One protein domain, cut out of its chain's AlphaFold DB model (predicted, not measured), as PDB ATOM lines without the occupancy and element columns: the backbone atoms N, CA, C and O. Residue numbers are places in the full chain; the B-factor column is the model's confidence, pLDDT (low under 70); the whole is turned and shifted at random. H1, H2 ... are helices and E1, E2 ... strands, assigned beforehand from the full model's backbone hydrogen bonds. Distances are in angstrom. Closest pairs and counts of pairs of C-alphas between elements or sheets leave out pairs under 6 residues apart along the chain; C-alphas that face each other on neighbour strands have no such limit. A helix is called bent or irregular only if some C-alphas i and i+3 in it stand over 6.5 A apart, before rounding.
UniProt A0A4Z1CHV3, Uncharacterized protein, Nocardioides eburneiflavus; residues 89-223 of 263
ATOM      1  N   CYS A  89     -21.178 -10.395  41.446       90.81
ATOM      2  CA  CYS A  89     -20.947  -8.961  41.526       90.81
ATOM      3  C   CYS A  89     -22.267  -8.224  41.307       90.81
ATOM      4  O   CYS A  89     -22.932  -8.407  40.284       90.81
ATOM      5  N   ALA A  90     -22.636  -7.384  42.268       90.56
ATOM      6  CA  ALA A  90     -23.726  -6.436  42.141       90.56
ATOM      7  C   ALA A  90     -23.152  -5.052  41.833       90.56
ATOM      8  O   ALA A  90     -22.254  -4.567  42.519       90.56
ATOM      9  N   ARG A  91     -23.690  -4.396  40.805       90.25
ATOM     10  CA  ARG A  91     -23.311  -3.030  40.437       90.25
ATOM     11  C   ARG A  91     -24.346  -2.045  40.963       90.25
ATOM     12  O   ARG A  91     -25.541  -2.208  40.717       90.25
ATOM     13  N   ARG A  92     -23.876  -0.977  41.601       84.56
ATOM     14  CA  ARG A  92     -24.688   0.164  42.020       84.56
ATOM     15  C   ARG A  92     -24.164   1.438  41.364       84.56
ATOM     16  O   ARG A  92     -22.979   1.752  41.439       84.56
ATOM     17  N   ALA A  93     -25.065   2.161  40.703       74.38
ATOM     18  CA  ALA A  93     -24.762   3.479  40.164       74.38
ATOM     19  C   ALA A  93     -24.841   4.533  41.281       74.38
ATOM     20  O   ALA A  93     -25.789   4.532  42.069       74.38
ATOM     21  N   GLY A  94     -23.859   5.429  41.318       68.94
ATOM     22  CA  GLY A  94     -23.779   6.571  42.226       68.94
ATOM     23  C   GLY A  94     -22.933   7.683  41.602       68.94
ATOM     24  O   GLY A  94     -22.739   7.703  40.389       68.94
ATOM     25  N   ALA A  95     -22.402   8.593  42.424       71.25
ATOM     26  CA  ALA A  95     -21.412   9.579  41.965       71.25
ATOM     27  C   ALA A  95     -20.127   8.913  41.429       71.25
ATOM     28  O   ALA A  95     -19.446   9.466  40.568       71.25
ATOM     29  N   ARG A  96     -19.838   7.695  41.907       77.56
ATOM     30  CA  ARG A  96     -18.856   6.750  41.367       77.56
ATOM     31  C   ARG A  96     -19.514   5.390  41.159       77.56
ATOM     32  O   ARG A  96     -20.538   5.091  41.780       77.56
ATOM     33  N   THR A  97     -18.926   4.560  40.301       86.00
ATOM     34  CA  THR A  97     -19.356   3.165  40.152       86.00
ATOM     35  C   THR A  97     -18.966   2.391  41.404       86.00
ATOM     36  O   THR A  97     -17.782   2.299  41.728       86.00
ATOM     37  N   ILE A  98     -19.955   1.824  42.098       87.12
ATOM     38  CA  ILE A  98     -19.721   0.937  43.238       87.12
ATOM     39  C   ILE A  98     -20.049  -0.489  42.806       87.12
ATOM     40  O   ILE A  98     -21.157  -0.775  42.343       87.12
ATOM     41  N   LEU A  99     -19.081  -1.385  42.953       90.44
ATOM     42  CA  LEU A  99     -19.245  -2.815  42.735       90.44
ATOM     43  C   LEU A  99     -19.158  -3.532  44.082       90.44
ATOM     44  O   LEU A  99     -18.263  -3.267  44.881       90.44
ATOM     45  N   GLN A 100     -20.078  -4.452  44.338       90.88
ATOM     46  CA  GLN A 100     -20.078  -5.280  45.536       90.88
ATOM     47  C   GLN A 100     -19.911  -6.739  45.130       90.88
ATOM     48  O   GLN A 100     -20.751  -7.286  44.416       90.88
ATOM     49  N   VAL A 101     -18.824  -7.354  45.585       90.75
ATOM     50  CA  VAL A 101     -18.485  -8.748  45.313       90.75
ATOM     51  C   VAL A 101     -18.889  -9.611  46.500       90.75
ATOM     52  O   VAL A 101     -18.381  -9.435  47.611       90.75
ATOM     53  N   ASP A 102     -19.776 -10.570  46.247       88.25
ATOM     54  CA  ASP A 102     -20.140 -11.617  47.198       88.25
ATOM     55  C   ASP A 102     -19.340 -12.893  46.902       88.25
ATOM     56  O   ASP A 102     -19.284 -13.383  45.767       88.25
ATOM     57  N   CYS A 103     -18.708 -13.417  47.952       82.06
ATOM     58  CA  CYS A 103     -17.856 -14.601  47.928       82.06
ATOM     59  C   CYS A 103     -18.500 -15.824  48.603       82.06
ATOM     60  O   CYS A 103     -17.797 -16.795  48.885       82.06
ATOM     61  N   ALA A 104     -19.803 -15.785  48.907       78.75
ATOM     62  CA  ALA A 104     -20.559 -16.890  49.506       78.75
ATOM     63  C   ALA A 104     -19.906 -17.479  50.779       78.75
ATOM     64  O   ALA A 104     -19.976 -18.680  51.040       78.75
ATOM     65  N   GLY A 105     -19.224 -16.634  51.561       67.38
ATOM     66  CA  GLY A 105     -18.526 -17.030  52.790       67.38
ATOM     67  C   GLY A 105     -17.277 -17.901  52.594       67.38
ATOM     68  O   GLY A 105     -16.773 -18.448  53.573       67.38
ATOM     69  N   ARG A 106     -16.770 -18.060  51.361       66.56
ATOM     70  CA  ARG A 106     -15.585 -18.875  51.043       66.56
ATOM     71  C   ARG A 106     -14.589 -18.071  50.213       66.56
ATOM     72  O   ARG A 106     -14.694 -17.990  48.991       66.56
ATOM     73  N   SER A 107     -13.596 -17.486  50.870       63.97
ATOM     74  CA  SER A 107     -12.622 -16.623  50.200       63.97
ATOM     75  C   SER A 107     -11.246 -16.684  50.850       63.97
ATOM     76  O   SER A 107     -11.109 -16.384  52.031       63.97
ATOM     77  N   GLY A 108     -10.235 -17.034  50.054       72.88
ATOM     78  CA  GLY A 108      -8.826 -16.781  50.360       72.88
ATOM     79  C   GLY A 108      -8.342 -15.513  49.655       72.88
ATOM     80  O   GLY A 108      -8.841 -15.170  48.571       72.88
ATOM     81  N   GLY A 109      -7.367 -14.829  50.253       80.94
ATOM     82  CA  GLY A 109      -6.827 -13.567  49.735       80.94
ATOM     83  C   GLY A 109      -6.229 -13.717  48.333       80.94
ATOM     84  O   GLY A 109      -6.407 -12.840  47.485       80.94
ATOM     85  N   LEU A 110      -5.632 -14.881  48.047       89.25
ATOM     86  CA  LEU A 110      -5.092 -15.233  46.734       89.25
ATOM     87  C   LEU A 110      -6.125 -15.284  45.601       89.25
ATOM     88  O   LEU A 110      -5.760 -15.090  44.446       89.25
ATOM     89  N   ARG A 111      -7.401 -15.551  45.899       88.69
ATOM     90  CA  ARG A 111      -8.456 -15.636  44.876       88.69
ATOM     91  C   ARG A 111      -9.210 -14.322  44.739       88.69
ATOM     92  O   ARG A 111      -9.385 -13.814  43.635       88.69
ATOM     93  N   VAL A 112      -9.676 -13.784  45.864       89.50
ATOM     94  CA  VAL A 112     -10.591 -12.635  45.859       89.50
ATOM     95  C   VAL A 112      -9.854 -11.327  45.604       89.50
ATOM     96  O   VAL A 112     -10.361 -10.498  44.855       89.50
ATOM     97  N   GLY A 113      -8.645 -11.164  46.148       91.50
ATOM     98  CA  GLY A 113      -7.845  -9.953  45.969       91.50
ATOM     99  C   GLY A 113      -7.647  -9.576  44.495       91.50
ATOM    100  O   GLY A 113      -8.109  -8.508  44.091       91.50
ATOM    101  N   PRO A 114      -7.037 -10.446  43.661       92.19
ATOM    102  CA  PRO A 114      -6.863 -10.186  42.230       92.19
ATOM    103  C   PRO A 114      -8.171  -9.902  41.504       92.19
ATOM    104  O   PRO A 114      -8.235  -8.961  40.727       92.19
ATOM    105  N   TYR A 115      -9.230 -10.660  41.796       91.94
ATOM    106  CA  TYR A 115     -10.523 -10.477  41.141       91.94
ATOM    107  C   TYR A 115     -11.128  -9.095  41.417       91.94
ATOM    108  O   TYR A 115     -11.588  -8.419  40.500       91.94
ATOM    109  N   VAL A 116     -11.104  -8.652  42.676       93.44
ATOM    110  CA  VAL A 116     -11.596  -7.327  43.078       93.44
ATOM    111  C   VAL A 116     -10.746  -6.219  42.442       93.44
ATOM    112  O   VAL A 116     -11.295  -5.215  41.989       93.44
ATOM    113  N   ILE A 117      -9.426  -6.414  42.355       95.19
ATOM    114  CA  ILE A 117      -8.505  -5.477  41.696       95.19
ATOM    115  C   ILE A 117      -8.780  -5.391  40.190       95.19
ATOM    116  O   ILE A 117      -8.896  -4.287  39.657       95.19
ATOM    117  N   ASP A 118      -8.929  -6.529  39.516       94.12
ATOM    118  CA  ASP A 118      -9.204  -6.603  38.081       94.12
ATOM    119  C   ASP A 118     -10.563  -5.986  37.739       94.12
ATOM    120  O   ASP A 118     -10.673  -5.242  36.765       94.12
ATOM    121  N   LEU A 119     -11.589  -6.228  38.566       94.00
ATOM    122  CA  LEU A 119     -12.889  -5.569  38.428       94.00
ATOM    123  C   LEU A 119     -12.759  -4.050  38.536       94.00
ATOM    124  O   LEU A 119     -13.300  -3.339  37.697       94.00
ATOM    125  N   ALA A 120     -12.027  -3.553  39.536       92.69
ATOM    126  CA  ALA A 120     -11.833  -2.118  39.726       92.69
ATOM    127  C   ALA A 120     -11.106  -1.490  38.529       92.69
ATOM    128  O   ALA A 120     -11.446  -0.394  38.085       92.69
ATOM    129  N   ALA A 121     -10.109  -2.201  38.000       93.31
ATOM    130  CA  ALA A 121      -9.282  -1.759  36.889       93.31
ATOM    131  C   ALA A 121      -9.973  -1.872  35.519       93.31
ATOM    132  O   ALA A 121      -9.559  -1.206  34.572       93.31
ATOM    133  N   GLY A 122     -10.999  -2.719  35.401       93.25
ATOM    134  CA  GLY A 122     -11.799  -2.883  34.188       93.25
ATOM    135  C   GLY A 122     -12.871  -1.807  33.988       93.25
ATOM    136  O   GLY A 122     -13.438  -1.715  32.898       93.25
ATOM    137  N   GLU A 123     -13.162  -0.998  35.007       91.62
ATOM    138  CA  GLU A 123     -14.109   0.111  34.891       91.62
ATOM    139  C   GLU A 123     -13.499   1.302  34.137       91.62
ATOM    140  O   GLU A 123     -12.317   1.619  34.264       91.62
ATOM    141  N   THR A 124     -14.323   1.984  33.339       84.75
ATOM    142  CA  THR A 124     -13.888   3.141  32.534       84.75
ATOM    143  C   THR A 124     -13.742   4.421  33.347       84.75
ATOM    144  O   THR A 124     -13.010   5.323  32.952       84.75
ATOM    145  N   GLU A 125     -14.462   4.509  34.460       85.50
ATOM    146  CA  GLU A 125     -14.465   5.636  35.389       85.50
ATOM    147  C   GLU A 125     -13.928   5.172  36.751       85.50
ATOM    148  O   GLU A 125     -13.990   3.972  37.039       85.50
ATOM    149  N   PRO A 126     -13.447   6.090  37.614       83.62
ATOM    150  CA  PRO A 126     -13.057   5.762  38.981       83.62
ATOM    151  C   PRO A 126     -14.131   4.933  39.691       83.62
ATOM    152  O   PRO A 126     -15.282   5.360  39.840       83.62
ATOM    153  N   ALA A 127     -13.739   3.740  40.125       86.94
ATOM    154  CA  ALA A 127     -14.636   2.758  40.708       86.94
ATOM    155  C   ALA A 127     -14.172   2.362  42.103       86.94
ATOM    156  O   ALA A 127     -12.984   2.420  42.420       86.94
ATOM    157  N   VAL A 128     -15.135   1.941  42.918       88.69
ATOM    158  CA  VAL A 128     -14.900   1.356  44.233       88.69
ATOM    159  C   VAL A 128     -15.492  -0.043  44.230       88.69
ATOM    160  O   VAL A 128     -16.695  -0.218  44.036       88.69
ATOM    161  N   VAL A 129     -14.651  -1.048  44.436       89.88
ATOM    162  CA  VAL A 129     -15.066  -2.448  44.532       89.88
ATOM    163  C   VAL A 129     -14.928  -2.882  45.975       89.88
ATOM    164  O   VAL A 129     -13.878  -2.692  46.578       89.88
ATOM    165  N   THR A 130     -15.991  -3.444  46.530       89.88
ATOM    166  CA  THR A 130     -16.082  -3.826  47.939       89.88
ATOM    167  C   THR A 130     -16.397  -5.305  48.067       89.88
ATOM    168  O   THR A 130     -17.093  -5.880  47.226       89.88
ATOM    169  N   THR A 131     -15.906  -5.935  49.125       88.00
ATOM    170  CA  THR A 131     -16.293  -7.292  49.503       88.00
ATOM    171  C   THR A 131     -16.229  -7.455  51.014       88.00
ATOM    172  O   THR A 131     -15.374  -6.865  51.671       88.00
ATOM    173  N   SER A 132     -17.119  -8.282  51.559       83.38
ATOM    174  CA  SER A 132     -17.078  -8.703  52.963       83.38
ATOM    175  C   SER A 132     -16.104  -9.862  53.207       83.38
ATOM    176  O   SER A 132     -16.023 -10.369  54.321       83.38
ATOM    177  N   ALA A 133     -15.415 -10.341  52.167       81.88
ATOM    178  CA  ALA A 133     -14.381 -11.355  52.295       81.88
ATOM    179  C   ALA A 133     -13.213 -10.853  53.153       81.88
ATOM    180  O   ALA A 133     -12.757  -9.718  53.006       81.88
ATOM    181  N   GLU A 134     -12.679 -11.740  53.993       80.81
ATOM    182  CA  GLU A 134     -11.458 -11.482  54.751       80.81
ATOM    183  C   GLU A 134     -10.247 -11.560  53.810       80.81
ATOM    184  O   GLU A 134      -9.665 -12.621  53.571       80.81
ATOM    185  N   VAL A 135      -9.898 -10.417  53.224       83.50
ATOM    186  CA  VAL A 135      -8.714 -10.254  52.379       83.50
ATOM    187  C   VAL A 135      -7.750  -9.329  53.104       83.50
ATOM    188  O   VAL A 135      -8.025  -8.141  53.275       83.50
ATOM    189  N   ALA A 136      -6.616  -9.881  53.527       85.19
ATOM    190  CA  ALA A 136      -5.548  -9.091  54.117       85.19
ATOM    191  C   ALA A 136      -4.950  -8.144  53.066       85.19
ATOM    192  O   ALA A 136      -4.619  -8.566  51.953       85.19
ATOM    193  N   VAL A 137      -4.784  -6.867  53.418       84.62
ATOM    194  CA  VAL A 137      -3.970  -5.942  52.618       84.62
ATOM    195  C   VAL A 137      -2.507  -6.180  52.959       84.62
ATOM    196  O   VAL A 137      -1.948  -5.577  53.871       84.62
ATOM    197  N   ASP A 138      -1.888  -7.088  52.214       88.75
ATOM    198  CA  ASP A 138      -0.480  -7.432  52.358       88.75
ATOM    199  C   ASP A 138       0.248  -7.468  51.000       88.75
ATOM    200  O   ASP A 138      -0.282  -7.105  49.943       88.75
ATOM    201  N   SER A 139       1.504  -7.918  51.028       92.19
ATOM    202  CA  SER A 139       2.360  -7.951  49.840       92.19
ATOM    203  C   SER A 139       1.911  -8.933  48.747       92.19
ATOM    204  O   SER A 139       2.438  -8.866  47.635       92.19
ATOM    205  N   MET A 140       0.936  -9.810  49.011       92.75
ATOM    206  CA  MET A 140       0.327 -10.706  48.016       92.75
ATOM    207  C   MET A 140      -0.490  -9.944  46.971       92.75
ATOM    208  O   MET A 140      -0.680 -10.429  45.852       92.75
ATOM    209  N   LEU A 141      -0.956  -8.740  47.308       94.44
ATOM    210  CA  LEU A 141      -1.731  -7.888  46.408       94.44
ATOM    211  C   LEU A 141      -0.856  -6.945  45.573       94.44
ATOM    212  O   LEU A 141      -1.339  -6.325  44.630       94.44
ATOM    213  N   ASN A 142       0.442  -6.856  45.865       95.38
ATOM    214  CA  ASN A 142       1.337  -5.884  45.236       95.38
ATOM    215  C   ASN A 142       1.444  -6.053  43.717       95.38
ATOM    216  O   ASN A 142       1.402  -5.067  42.981       95.38
ATOM    217  N   ASP A 143       1.586  -7.289  43.238       94.94
ATOM    218  CA  ASP A 143       1.691  -7.565  41.802       94.94
ATOM    219  C   ASP A 143       0.405  -7.225  41.028       94.94
ATOM    220  O   ASP A 143       0.504  -6.453  40.066       94.94
ATOM    221  N   PRO A 144      -0.796  -7.698  41.441       95.88
ATOM    222  CA  PRO A 144      -2.034  -7.322  40.765       95.88
ATOM    223  C   PRO A 144      -2.316  -5.818  40.868       95.88
ATOM    224  O   PRO A 144      -2.712  -5.217  39.872       95.88
ATOM    225  N   LEU A 145      -2.021  -5.164  42.000       96.38
ATOM    226  CA  LEU A 145      -2.161  -3.706  42.123       96.38
ATOM    227  C   LEU A 145      -1.261  -2.952  41.137       96.38
ATOM    228  O   LEU A 145      -1.716  -2.039  40.448       96.38
ATOM    229  N   LEU A 146       0.008  -3.350  41.018       96.56
ATOM    230  CA  LEU A 146       0.936  -2.767  40.046       96.56
ATOM    231  C   LEU A 146       0.490  -3.011  38.599       96.56
ATOM    232  O   LEU A 146       0.683  -2.146  37.743       96.56
ATOM    233  N   ALA A 147      -0.053  -4.191  38.294       95.81
ATOM    234  CA  ALA A 147      -0.590  -4.499  36.972       95.81
ATOM    235  C   ALA A 147      -1.802  -3.612  36.644       95.81
ATOM    236  O   ALA A 147      -1.809  -2.971  35.593       95.81
ATOM    237  N   ALA A 148      -2.749  -3.498  37.573       96.06
ATOM    238  CA  ALA A 148      -3.932  -2.654  37.448       96.06
ATOM    239  C   ALA A 148      -3.590  -1.165  37.294       96.06
ATOM    240  O   ALA A 148      -4.130  -0.492  36.414       96.06
ATOM    241  N   ALA A 149      -2.646  -0.645  38.085       95.56
ATOM    242  CA  ALA A 149      -2.230   0.755  37.993       95.56
ATOM    243  C   ALA A 149      -1.575   1.083  36.644       95.56
ATOM    244  O   ALA A 149      -1.868   2.107  36.027       95.56
ATOM    245  N   ARG A 150      -0.737   0.173  36.129       95.62
ATOM    246  CA  ARG A 150      -0.158   0.307  34.783       95.62
ATOM    247  C   ARG A 150      -1.211   0.224  33.683       95.62
ATOM    248  O   ARG A 150      -1.127   0.982  32.725       95.62
ATOM    249  N   MET A 151      -2.170  -0.692  33.808       94.81
ATOM    250  CA  MET A 151      -3.220  -0.898  32.809       94.81
ATOM    251  C   MET A 151      -4.161   0.307  32.714       94.81
ATOM    252  O   MET A 151      -4.482   0.746  31.614       94.81
ATOM    253  N   THR A 152      -4.582   0.846  33.857       93.31
ATOM    254  CA  THR A 152      -5.512   1.986  33.915       93.31
ATOM    255  C   THR A 152      -4.827   3.330  33.682       93.31
ATOM    256  O   THR A 152      -5.497   4.316  33.390       93.31
ATOM    257  N   GLY A 153      -3.501   3.405  33.845       92.81
ATOM    258  CA  GLY A 153      -2.777   4.676  33.856       92.81
ATOM    259  C   GLY A 153      -3.126   5.556  35.062       92.81
ATOM    260  O   GLY A 153      -2.839   6.751  35.049       92.81
ATOM    261  N   THR A 154      -3.739   4.986  36.107       92.44
ATOM    262  CA  THR A 154      -4.107   5.686  37.345       92.44
ATOM    263  C   THR A 154      -3.636   4.921  38.578       92.44
ATOM    264  O   THR A 154      -3.283   3.747  38.496       92.44
ATOM    265  N   SER A 155      -3.609   5.579  39.738       92.94
ATOM    266  CA  SER A 155      -3.285   4.880  40.985       92.94
ATOM    267  C   SER A 155      -4.430   3.957  41.404       92.94
ATOM    268  O   SER A 155      -5.605   4.308  41.264       92.94
ATOM    269  N   VAL A 156      -4.074   2.795  41.948       94.56
ATOM    270  CA  VAL A 156      -5.011   1.784  42.452       94.56
ATOM    271  C   VAL A 156      -4.697   1.536  43.918       94.56
ATOM    272  O   VAL A 156      -3.551   1.260  44.270       94.56
ATOM    273  N   THR A 157      -5.705   1.659  44.774       93.81
ATOM    274  CA  THR A 157      -5.558   1.558  46.230       93.81
ATOM    275  C   THR A 157      -6.385   0.397  46.750       93.81
ATOM    276  O   THR A 157      -7.591   0.382  46.536       93.81
ATOM    277  N   ALA A 158      -5.748  -0.545  47.439       94.00
ATOM    278  CA  ALA A 158      -6.396  -1.565  48.250       94.00
ATOM    279  C   ALA A 158      -6.431  -1.123  49.717       94.00
ATOM    280  O   ALA A 158      -5.439  -0.611  50.242       94.00
ATOM    281  N   ILE A 159      -7.571  -1.331  50.367       92.25
ATOM    282  CA  ILE A 159      -7.859  -0.902  51.734       92.25
ATOM    283  C   ILE A 159      -8.531  -2.063  52.463       92.25
ATOM    284  O   ILE A 159      -9.535  -2.595  51.992       92.25
ATOM    285  N   GLN A 160      -7.992  -2.433  53.617       91.25
ATOM    286  CA  GLN A 160      -8.636  -3.347  54.548       91.25
ATOM    287  C   GLN A 160      -9.330  -2.495  55.599       91.25
ATOM    288  O   GLN A 160      -8.668  -1.871  56.429       91.25
ATOM    289  N   LEU A 161     -10.655  -2.442  55.529       86.88
ATOM    290  CA  LEU A 161     -11.475  -1.706  56.476       86.88
ATOM    291  C   LEU A 161     -11.503  -2.458  57.804       86.88
ATOM    292  O   LEU A 161     -12.026  -3.571  57.887       86.88
ATOM    293  N   LEU A 162     -10.941  -1.822  58.829       81.44
ATOM    294  CA  LEU A 162     -10.960  -2.307  60.203       81.44
ATOM    295  C   LEU A 162     -11.897  -1.415  61.034       81.44
ATOM    296  O   LEU A 162     -11.759  -0.187  60.998       81.44
ATOM    297  N   PRO A 163     -12.859  -1.982  61.784       73.06
ATOM    298  CA  PRO A 163     -13.712  -1.198  62.664       73.06
ATOM    299  C   PRO A 163     -12.873  -0.556  63.752       73.06
ATOM    300  O   PRO A 163     -12.172  -1.246  64.485       73.06
ATOM    301  N   HIS A 164     -13.000   0.757  63.908       74.38
ATOM    302  CA  HIS A 164     -12.418   1.501  65.031       74.38
ATOM    303  C   HIS A 164     -10.879   1.504  65.115       74.38
ATOM    304  O   HIS A 164     -10.337   2.111  66.038       74.38
ATOM    305  N   GLU A 165     -10.187   0.921  64.137       80.94
ATOM    306  CA  GLU A 165      -8.730   0.933  64.003       80.94
ATOM    307  C   GLU A 165      -8.324   1.621  62.687       80.94
ATOM    308  O   GLU A 165      -9.129   1.705  61.751       80.94
ATOM    309  N   PRO A 166      -7.093   2.155  62.588       83.94
ATOM    310  CA  PRO A 166      -6.559   2.604  61.311       83.94
ATOM    311  C   PRO A 166      -6.616   1.469  60.285       83.94
ATOM    312  O   PRO A 166      -6.203   0.344  60.551       83.94
ATOM    313  N   SER A 167      -7.145   1.760  59.102       88.06
ATOM    314  CA  SER A 167      -7.265   0.760  58.042       88.06
ATOM    315  C   SER A 167      -5.936   0.586  57.327       88.06
ATOM    316  O   SER A 167      -5.269   1.571  56.995       88.06
ATOM    317  N   LEU A 168      -5.578  -0.664  57.042       91.12
ATOM    318  CA  LEU A 168      -4.373  -0.980  56.286       91.12
ATOM    319  C   LEU A 168      -4.577  -0.615  54.818       91.12
ATOM    320  O   LEU A 168      -5.598  -0.945  54.212       91.12
ATOM    321  N   VAL A 169      -3.587   0.057  54.242       91.88
ATOM    322  CA  VAL A 169      -3.610   0.547  52.868       91.88
ATOM    323  C   VAL A 169      -2.370   0.103  52.121       91.88
ATOM    324  O   VAL A 169      -1.243   0.236  52.597       91.88
ATOM    325  N   THR A 170      -2.599  -0.356  50.894       93.81
ATOM    326  CA  THR A 170      -1.565  -0.482  49.875       93.81
ATOM    327  C   THR A 170      -2.011   0.232  48.611       93.81
ATOM    328  O   THR A 170      -3.090  -0.026  48.087       93.81
ATOM    329  N   MET A 171      -1.170   1.119  48.094       94.00
ATOM    330  CA  MET A 171      -1.426   1.862  46.865       94.00
ATOM    331  C   MET A 171      -0.335   1.574  45.841       94.00
ATOM    332  O   MET A 171       0.849   1.629  46.159       94.00
ATOM    333  N   ALA A 172      -0.732   1.315  44.599       95.12
ATOM    334  CA  ALA A 172       0.162   1.225  43.455       95.12
ATOM    335  C   ALA A 172      -0.034   2.424  42.524       95.12
ATOM    336  O   ALA A 172      -1.168   2.815  42.248       95.12
ATOM    337  N   THR A 173       1.064   2.972  42.005       94.56
ATOM    338  CA  THR A 173       1.041   4.049  41.003       94.56
ATOM    339  C   THR A 173       1.384   3.519  39.603       94.56
ATOM    340  O   THR A 173       2.046   2.479  39.487       94.56
ATOM    341  N   PRO A 174       0.990   4.217  38.519       94.56
ATOM    342  CA  PRO A 174       1.303   3.817  37.139       94.56
ATOM    343  C   PRO A 174       2.803   3.745  36.834       94.56
ATOM    344  O   PRO A 174       3.248   2.905  36.051       94.56
ATOM    345  N   GLU A 175       3.605   4.581  37.496       94.94
ATOM    346  CA  GLU A 175       5.074   4.589  37.411       94.94
ATOM    347  C   GLU A 175       5.687   3.356  38.090       94.94
ATOM    348  O   GLU A 175       6.889   3.100  38.004       94.94
ATOM    349  N   GLY A 176       4.846   2.578  38.766       94.88
ATOM    350  CA  GLY A 176       5.202   1.375  39.471       94.88
ATOM    351  C   GLY A 176       5.686   1.645  40.883       94.88
ATOM    352  O   GLY A 176       6.440   0.833  41.389       94.88
ATOM    353  N   ASN A 177       5.326   2.736  41.549       95.00
ATOM    354  CA  ASN A 177       5.615   2.843  42.979       95.00
ATOM    355  C   ASN A 177       4.565   2.070  43.784       95.00
ATOM    356  O   ASN A 177       3.415   1.967  43.363       95.00
ATOM    357  N   LEU A 178       4.975   1.516  44.921       94.50
ATOM    358  CA  LEU A 178       4.087   0.927  45.917       94.50
ATOM    359  C   LEU A 178       4.192   1.738  47.200       94.50
ATOM    360  O   LEU A 178       5.294   2.090  47.607       94.50
ATOM    361  N   ALA A 179       3.065   2.027  47.828       92.88
ATOM    362  CA  ALA A 179       2.994   2.670  49.127       92.88
ATOM    363  C   ALA A 179       2.221   1.764  50.084       92.88
ATOM    364  O   ALA A 179       1.181   1.233  49.700       92.88
ATOM    365  N   HIS A 180       2.706   1.615  51.312       92.19
ATOM    366  CA  HIS A 180       2.087   0.804  52.361       92.19
ATOM    367  C   HIS A 180       1.948   1.617  53.643       92.19
ATOM    368  O   HIS A 180       2.851   2.382  53.988       92.19
ATOM    369  N   GLY A 181       0.860   1.434  54.380       91.00
ATOM    370  CA  GLY A 181       0.706   2.046  55.695       91.00
ATOM    371  C   GLY A 181      -0.723   1.986  56.197       91.00
ATOM    372  O   GLY A 181      -1.488   1.103  55.823       91.00
ATOM    373  N   GLU A 182      -1.066   2.950  57.037       90.06
ATOM    374  CA  GLU A 182      -2.349   3.024  57.725       90.06
ATOM    375  C   GLU A 182      -3.037   4.355  57.429       90.06
ATOM    376  O   GLU A 182      -2.390   5.407  57.371       90.06
ATOM    377  N   LEU A 183      -4.359   4.315  57.263       86.44
ATOM    378  CA  LEU A 183      -5.199   5.500  57.122       86.44
ATOM    379  C   LEU A 183      -6.272   5.546  58.208       86.44
ATOM    380  O   LEU A 183      -6.976   4.571  58.462       86.44
ATOM    381  N   ASP A 184      -6.431   6.728  58.800       84.19
ATOM    382  CA  ASP A 184      -7.511   7.006  59.740       84.19
ATOM    383  C   ASP A 184      -8.876   6.951  59.017       84.19
ATOM    384  O   ASP A 184      -8.965   7.379  57.859       84.19
ATOM    385  N   PRO A 185      -9.974   6.538  59.681       79.94
ATOM    386  CA  PRO A 185     -11.295   6.432  59.050       79.94
ATOM    387  C   PRO A 185     -11.761   7.706  58.325       79.94
ATOM    388  O   PRO A 185     -12.326   7.640  57.236       79.94
ATOM    389  N   ALA A 186     -11.462   8.887  58.878       80.12
ATOM    390  CA  ALA A 186     -11.786  10.166  58.242       80.12
ATOM    391  C   ALA A 186     -11.042  10.379  56.909       80.12
ATOM    392  O   ALA A 186     -11.593  10.956  55.970       80.12
ATOM    393  N   ALA A 187      -9.801   9.891  56.805       81.25
ATOM    394  CA  ALA A 187      -9.036   9.949  55.568       81.25
ATOM    395  C   ALA A 187      -9.635   9.021  54.503       81.25
ATOM    396  O   ALA A 187      -9.633   9.390  53.335       81.25
ATOM    397  N   ILE A 188     -10.199   7.872  54.891       81.00
ATOM    398  CA  ILE A 188     -10.838   6.914  53.973       81.00
ATOM    399  C   ILE A 188     -12.114   7.493  53.362       81.00
ATOM    400  O   ILE A 188     -12.297   7.400  52.153       81.00
ATOM    401  N   VAL A 189     -12.966   8.137  54.165       78.94
ATOM    402  CA  VAL A 189     -14.180   8.800  53.652       78.94
ATOM    403  C   VAL A 189     -13.803   9.873  52.632       78.94
ATOM    404  O   VAL A 189     -14.331   9.896  51.522       78.94
ATOM    405  N   SER A 190     -12.809  10.705  52.964       79.44
ATOM    406  CA  SER A 190     -12.296  11.721  52.038       79.44
ATOM    407  C   SER A 190     -11.648  11.121  50.786       79.44
ATOM    408  O   SER A 190     -11.681  11.745  49.730       79.44
ATOM    409  N   LEU A 191     -11.014   9.957  50.908       78.94
ATOM    410  CA  LEU A 191     -10.331   9.259  49.824       78.94
ATOM    411  C   LEU A 191     -11.348   8.680  48.832       78.94
ATOM    412  O   LEU A 191     -11.267   8.889  47.620       78.94
ATOM    413  N   LEU A 192     -12.332   7.958  49.353       79.31
ATOM    414  CA  LEU A 192     -13.303   7.231  48.546       79.31
ATOM    415  C   LEU A 192     -14.436   8.132  48.043       79.31
ATOM    416  O   LEU A 192     -15.074   7.768  47.053       79.31
ATOM    417  N   ASP A 193     -14.594   9.323  48.635       77.50
ATOM    418  CA  ASP A 193     -15.630  10.309  48.301       77.50
ATOM    419  C   ASP A 193     -17.035   9.694  48.400       77.50
ATOM    420  O   ASP A 193     -17.882   9.832  47.517       77.50
ATOM    421  N   THR A 194     -17.243   8.899  49.452       71.19
ATOM    422  CA  THR A 194     -18.513   8.228  49.721       71.19
ATOM    423  C   THR A 194     -18.692   7.954  51.211       71.19
ATOM    424  O   THR A 194     -17.813   7.397  51.872       71.19
ATOM    425  N   ASP A 195     -19.865   8.325  51.726       69.88
ATOM    426  CA  ASP A 195     -20.295   8.011  53.090       69.88
ATOM    427  C   ASP A 195     -20.842   6.575  53.206       69.88
ATOM    428  O   ASP A 195     -20.974   6.054  54.312       69.88
ATOM    429  N   ASP A 196     -21.104   5.900  52.077       66.56
ATOM    430  CA  ASP A 196     -21.696   4.552  52.039       66.56
ATOM    431  C   ASP A 196     -20.779   3.472  52.643       66.56
ATOM    432  O   ASP A 196     -21.206   2.335  52.832       66.56
ATOM    433  N   LEU A 197     -19.519   3.812  52.932       66.69
ATOM    434  CA  LEU A 197     -18.503   2.893  53.449       66.69
ATOM    435  C   LEU A 197     -18.219   3.076  54.945       66.69
ATOM    436  O   LEU A 197     -17.439   2.318  55.522       66.69
ATOM    437  N   VAL A 198     -18.840   4.070  55.588       61.62
ATOM    438  CA  VAL A 198     -18.650   4.330  57.018       61.62
ATOM    439  C   VAL A 198     -19.231   3.177  57.836       61.62
ATOM    440  O   VAL A 198     -20.426   2.897  57.780       61.62
ATOM    441  N   GLY A 199     -18.376   2.528  58.630       61.19
ATOM    442  CA  GLY A 199     -18.764   1.405  59.490       61.19
ATOM    443  C   GLY A 199     -18.853   0.054  58.774       61.19
ATOM    444  O   GLY A 199     -19.334  -0.902  59.376       61.19
ATOM    445  N   LEU A 200     -18.402  -0.035  57.517       66.25
ATOM    446  CA  LEU A 200     -18.256  -1.316  56.834       66.25
ATOM    447  C   LEU A 200     -16.954  -2.013  57.239       66.25
ATOM    448  O   LEU A 200     -15.912  -1.381  57.393       66.25
ATOM    449  N   GLU A 201     -17.037  -3.332  57.352       74.44
ATOM    450  CA  GLU A 201     -15.897  -4.241  57.441       74.44
ATOM    451  C   GLU A 201     -15.615  -4.852  56.074       74.44
ATOM    452  O   GLU A 201     -16.537  -5.110  55.294       74.44
ATOM    453  N   GLY A 202     -14.342  -5.130  55.807       84.81
ATOM    454  CA  GLY A 202     -13.940  -5.937  54.662       84.81
ATOM    455  C   GLY A 202     -12.856  -5.287  53.822       84.81
ATOM    456  O   GLY A 202     -11.972  -4.596  54.324       84.81
ATOM    457  N   PHE A 203     -12.905  -5.551  52.524       90.00
ATOM    458  CA  PHE A 203     -11.849  -5.193  51.593       90.00
ATOM    459  C   PHE A 203     -12.386  -4.300  50.482       90.00
ATOM    460  O   PHE A 203     -13.424  -4.585  49.877       90.00
ATOM    461  N   VAL A 204     -11.663  -3.214  50.217       91.06
ATOM    462  CA  VAL A 204     -12.022  -2.207  49.224       91.06
ATOM    463  C   VAL A 204     -10.865  -1.984  48.268       91.06
ATOM    464  O   VAL A 204      -9.728  -1.798  48.693       91.06
ATOM    465  N   VAL A 205     -11.159  -1.933  46.972       93.25
ATOM    466  CA  VAL A 205     -10.225  -1.450  45.953       93.25
ATOM    467  C   VAL A 205     -10.819  -0.245  45.255       93.25
ATOM    468  O   VAL A 205     -11.974  -0.271  44.841       93.25
ATOM    469  N   ALA A 206     -10.019   0.804  45.106       91.19
ATOM    470  CA  ALA A 206     -10.424   2.026  44.438       91.19
ATOM    471  C   ALA A 206      -9.410   2.461  43.374       91.19
ATOM    472  O   ALA A 206      -8.197   2.402  43.595       91.19
ATOM    473  N   THR A 207      -9.911   2.923  42.229       91.62
ATOM    474  CA  THR A 207      -9.107   3.455  41.115       91.62
ATOM    475  C   THR A 207      -9.249   4.969  40.992       91.62
ATOM    476  O   THR A 207     -10.242   5.555  41.422       91.62
ATOM    477  N   GLY A 208      -8.235   5.633  40.424       83.06
ATOM    478  CA  GLY A 208      -8.305   7.066  40.109       83.06
ATOM    479  C   GLY A 208      -8.400   7.985  41.328       83.06
ATOM    480  O   GLY A 208      -8.796   9.148  41.207       83.06
ATOM    481  N   VAL A 209      -8.056   7.477  42.511       75.81
ATOM    482  CA  VAL A 209      -8.241   8.223  43.745       75.81
ATOM    483  C   VAL A 209      -7.177   9.304  43.908       75.81
ATOM    484  O   VAL A 209      -5.990   9.076  43.683       75.81
ATOM    485  N   ARG A 210      -7.605  10.500  44.330       66.06
ATOM    486  CA  ARG A 210      -6.714  11.614  44.661       66.06
ATOM    487  C   ARG A 210      -6.455  11.632  46.160       66.06
ATOM    488  O   ARG A 210      -7.256  12.139  46.935       66.06
ATOM    489  N   THR A 211      -5.322  11.090  46.567       61.53
ATOM    490  CA  THR A 211      -4.815  11.222  47.933       61.53
ATOM    491  C   THR A 211      -4.215  12.613  48.138       61.53
ATOM    492  O   THR A 211      -3.448  13.086  47.297       61.53
ATOM    493  N   THR A 212      -4.517  13.267  49.260       61.66
ATOM    494  CA  THR A 212      -3.806  14.500  49.637       61.66
ATOM    495  C   THR A 212      -2.380  14.169  50.088       61.66
ATOM    496  O   THR A 212      -2.121  13.080  50.600       61.66
ATOM    497  N   GLU A 213      -1.451  15.113  49.928       57.62
ATOM    498  CA  GLU A 213      -0.045  14.949  50.330       57.62
ATOM    499  C   GLU A 213       0.094  14.571  51.818       57.62
ATOM    500  O   GLU A 213       0.876  13.692  52.175       57.62
ATOM    501  N   THR A 214      -0.757  15.137  52.680       59.28
ATOM    502  CA  THR A 214      -0.807  14.828  54.118       59.28
ATOM    503  C   THR A 214      -1.224  13.383  54.400       59.28
ATOM    504  O   THR A 214      -0.685  12.758  55.311       59.28
ATOM    505  N   SER A 215      -2.161  12.832  53.620       66.69
ATOM    506  CA  SER A 215      -2.595  11.433  53.749       66.69
ATOM    507  C   SER A 215      -1.511  10.450  53.299       66.69
ATOM    508  O   SER A 215      -1.414   9.354  53.838       66.69
ATOM    509  N   LEU A 216      -0.673  10.847  52.335       67.31
ATOM    510  CA  LEU A 216       0.408  10.016  51.797       67.31
ATOM    511  C   LEU A 216       1.691  10.048  52.628       67.31
ATOM    512  O   LEU A 216       2.482   9.111  52.554       67.31
ATOM    513  N   ALA A 217       1.910  11.107  53.410       64.12
ATOM    514  CA  ALA A 217       3.149  11.317  54.157       64.12
ATOM    515  C   ALA A 217       3.442  10.223  55.202       64.12
ATOM    516  O   ALA A 217       4.586  10.067  55.621       64.12
ATOM    517  N   ARG A 218       2.420   9.470  55.628       74.06
ATOM    518  CA  ARG A 218       2.551   8.354  56.578       74.06
ATOM    519  C   ARG A 218       2.846   7.011  55.905       74.06
ATOM    520  O   ARG A 218       3.091   6.034  56.607       74.06
ATOM    521  N   LEU A 219       2.812   6.945  54.574       83.12
ATOM    522  CA  LEU A 219       3.032   5.701  53.848       83.12
ATOM    523  C   LEU A 219       4.524   5.460  53.607       83.12
ATOM    524  O   LEU A 219       5.282   6.362  53.247       83.12
ATOM    525  N   THR A 220       4.931   4.206  53.761       90.25
ATOM    526  CA  THR A 220       6.255   3.723  53.376       90.25
ATOM    527  C   THR A 220       6.247   3.370  51.899       90.25
ATOM    528  O   THR A 220       5.382   2.624  51.445       90.25
ATOM    529  N   TRP A 221       7.225   3.885  51.158       92.31
ATOM    530  CA  TRP A 221       7.301   3.724  49.711       92.31
ATOM    531  C   TRP A 221       8.338   2.690  49.289       92.31
ATOM    532  O   TRP A 221       9.469   2.679  49.774       92.31
ATOM    533  N   ASP A 222       7.951   1.874  48.317       93.88
ATOM    534  CA  ASP A 222       8.792   0.916  47.628       93.88
ATOM    535  C   ASP A 222       8.811   1.190  46.119       93.88
ATOM    536  O   ASP A 222       7.794   1.154  45.414       93.88
ATOM    537  N   THR A 223      10.002   1.448  45.595       95.81
ATOM    538  CA  THR A 223      10.207   1.887  44.211       95.81
ATOM    539  C   THR A 223      10.467   0.711  43.261       95.81
ATOM    540  O   THR A 223      10.940  -0.354  43.680       95.81
TER     541      THR A 223
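This is residues 89 to 223 of the 263 residues of an uncharacterized protein of Nocardioides eburneiflavus (UniProt A0A4Z1CHV3). A twisted sheet of eight strands runs through the middle, with two long helices, H1 and H2, side by side over one face. The short helix H3 covers part of the opposite face, and the very short H4 grazes the sheet near E6. The printed part has 135 residues, with four named helices and eight named strands in the order E1 E2 H1 E3 H2 E4 E5 E6 H3 E7 H4 E8; the class is mixed, helices and strands. The sheet's order is E1 E2 E3 E7 E4 E5 E6 E8, mixed. The whole is compact and rounded, with a radius of gyration of the C-alphas of 13.2 A and spans of 36 by 31 by 29 A.

E1, residues 89 to 92, begins at C-alpha 89 (-20.947, -8.961, 41.526). E2 is residues 97 to 102, 16.4 A long; H1 is 109 to 122, 19.5 A; E3 is 127 to 131. H2, residues 139 to 152, is 20.4 A long and irregular: C-alphas 140 and 143 are 7.1 A apart. E4, residues 156 to 161, E5, 167 to 172, and E6, 178 to 183, form a meander, each strand the antiparallel neighbour of the one before. H3 is residues 185 to 192, E7 202 to 207, 17.2 A long, and H4 213 to 216. E8, residues 220 to 222, ends at C-alpha 222 (8.792, 0.916, 47.628).

The hairpin E1 and E2 has N 90 and O 100 at 2.9 A. E2, H1 and E3 form a strand-helix-strand unit, two parallel neighbour strands with a helix between, its crossover right-handed; N 101 and O 130 are 2.8 A apart. E3, H2 and E4 form a split unit, E7 between the strands, also right-handed. E7 is antiparallel to E3, N 129 to O 205 2.8 A, and to E4, N 159 to O 204 2.8 A. The hairpins E4 and E5, with N 158 to O 170 at 2.8 A, and E5 and E6, with N 169 to O 181 at 2.8 A, follow; edge strand E8 is antiparallel to E6, N 220 to O 180 2.8 A. H1 is over E3 and E7, height over the sheet 7.7 A. H1 and H2 touch at Ala 121 and Ala 148, their closest C-alphas, 5.5 A apart, at a shallow tilt of 13 degrees, the same way. H3 is on the opposite face, at a height over the sheet of 8.9 A. Every O i to N i+4 pair is within hydrogen-bond range in H3, 8 of 10 in H1 and in H2; H4 is too short for one.

The C-alphas farthest apart, Ala 104 and Glu 213, are 37.9 A apart. The printed part has no cut, and no link is long. Mean pLDDT of the printed part is 85.0; residues 94, 105 to 107, 195 to 200 and 210 to 217 are under 70.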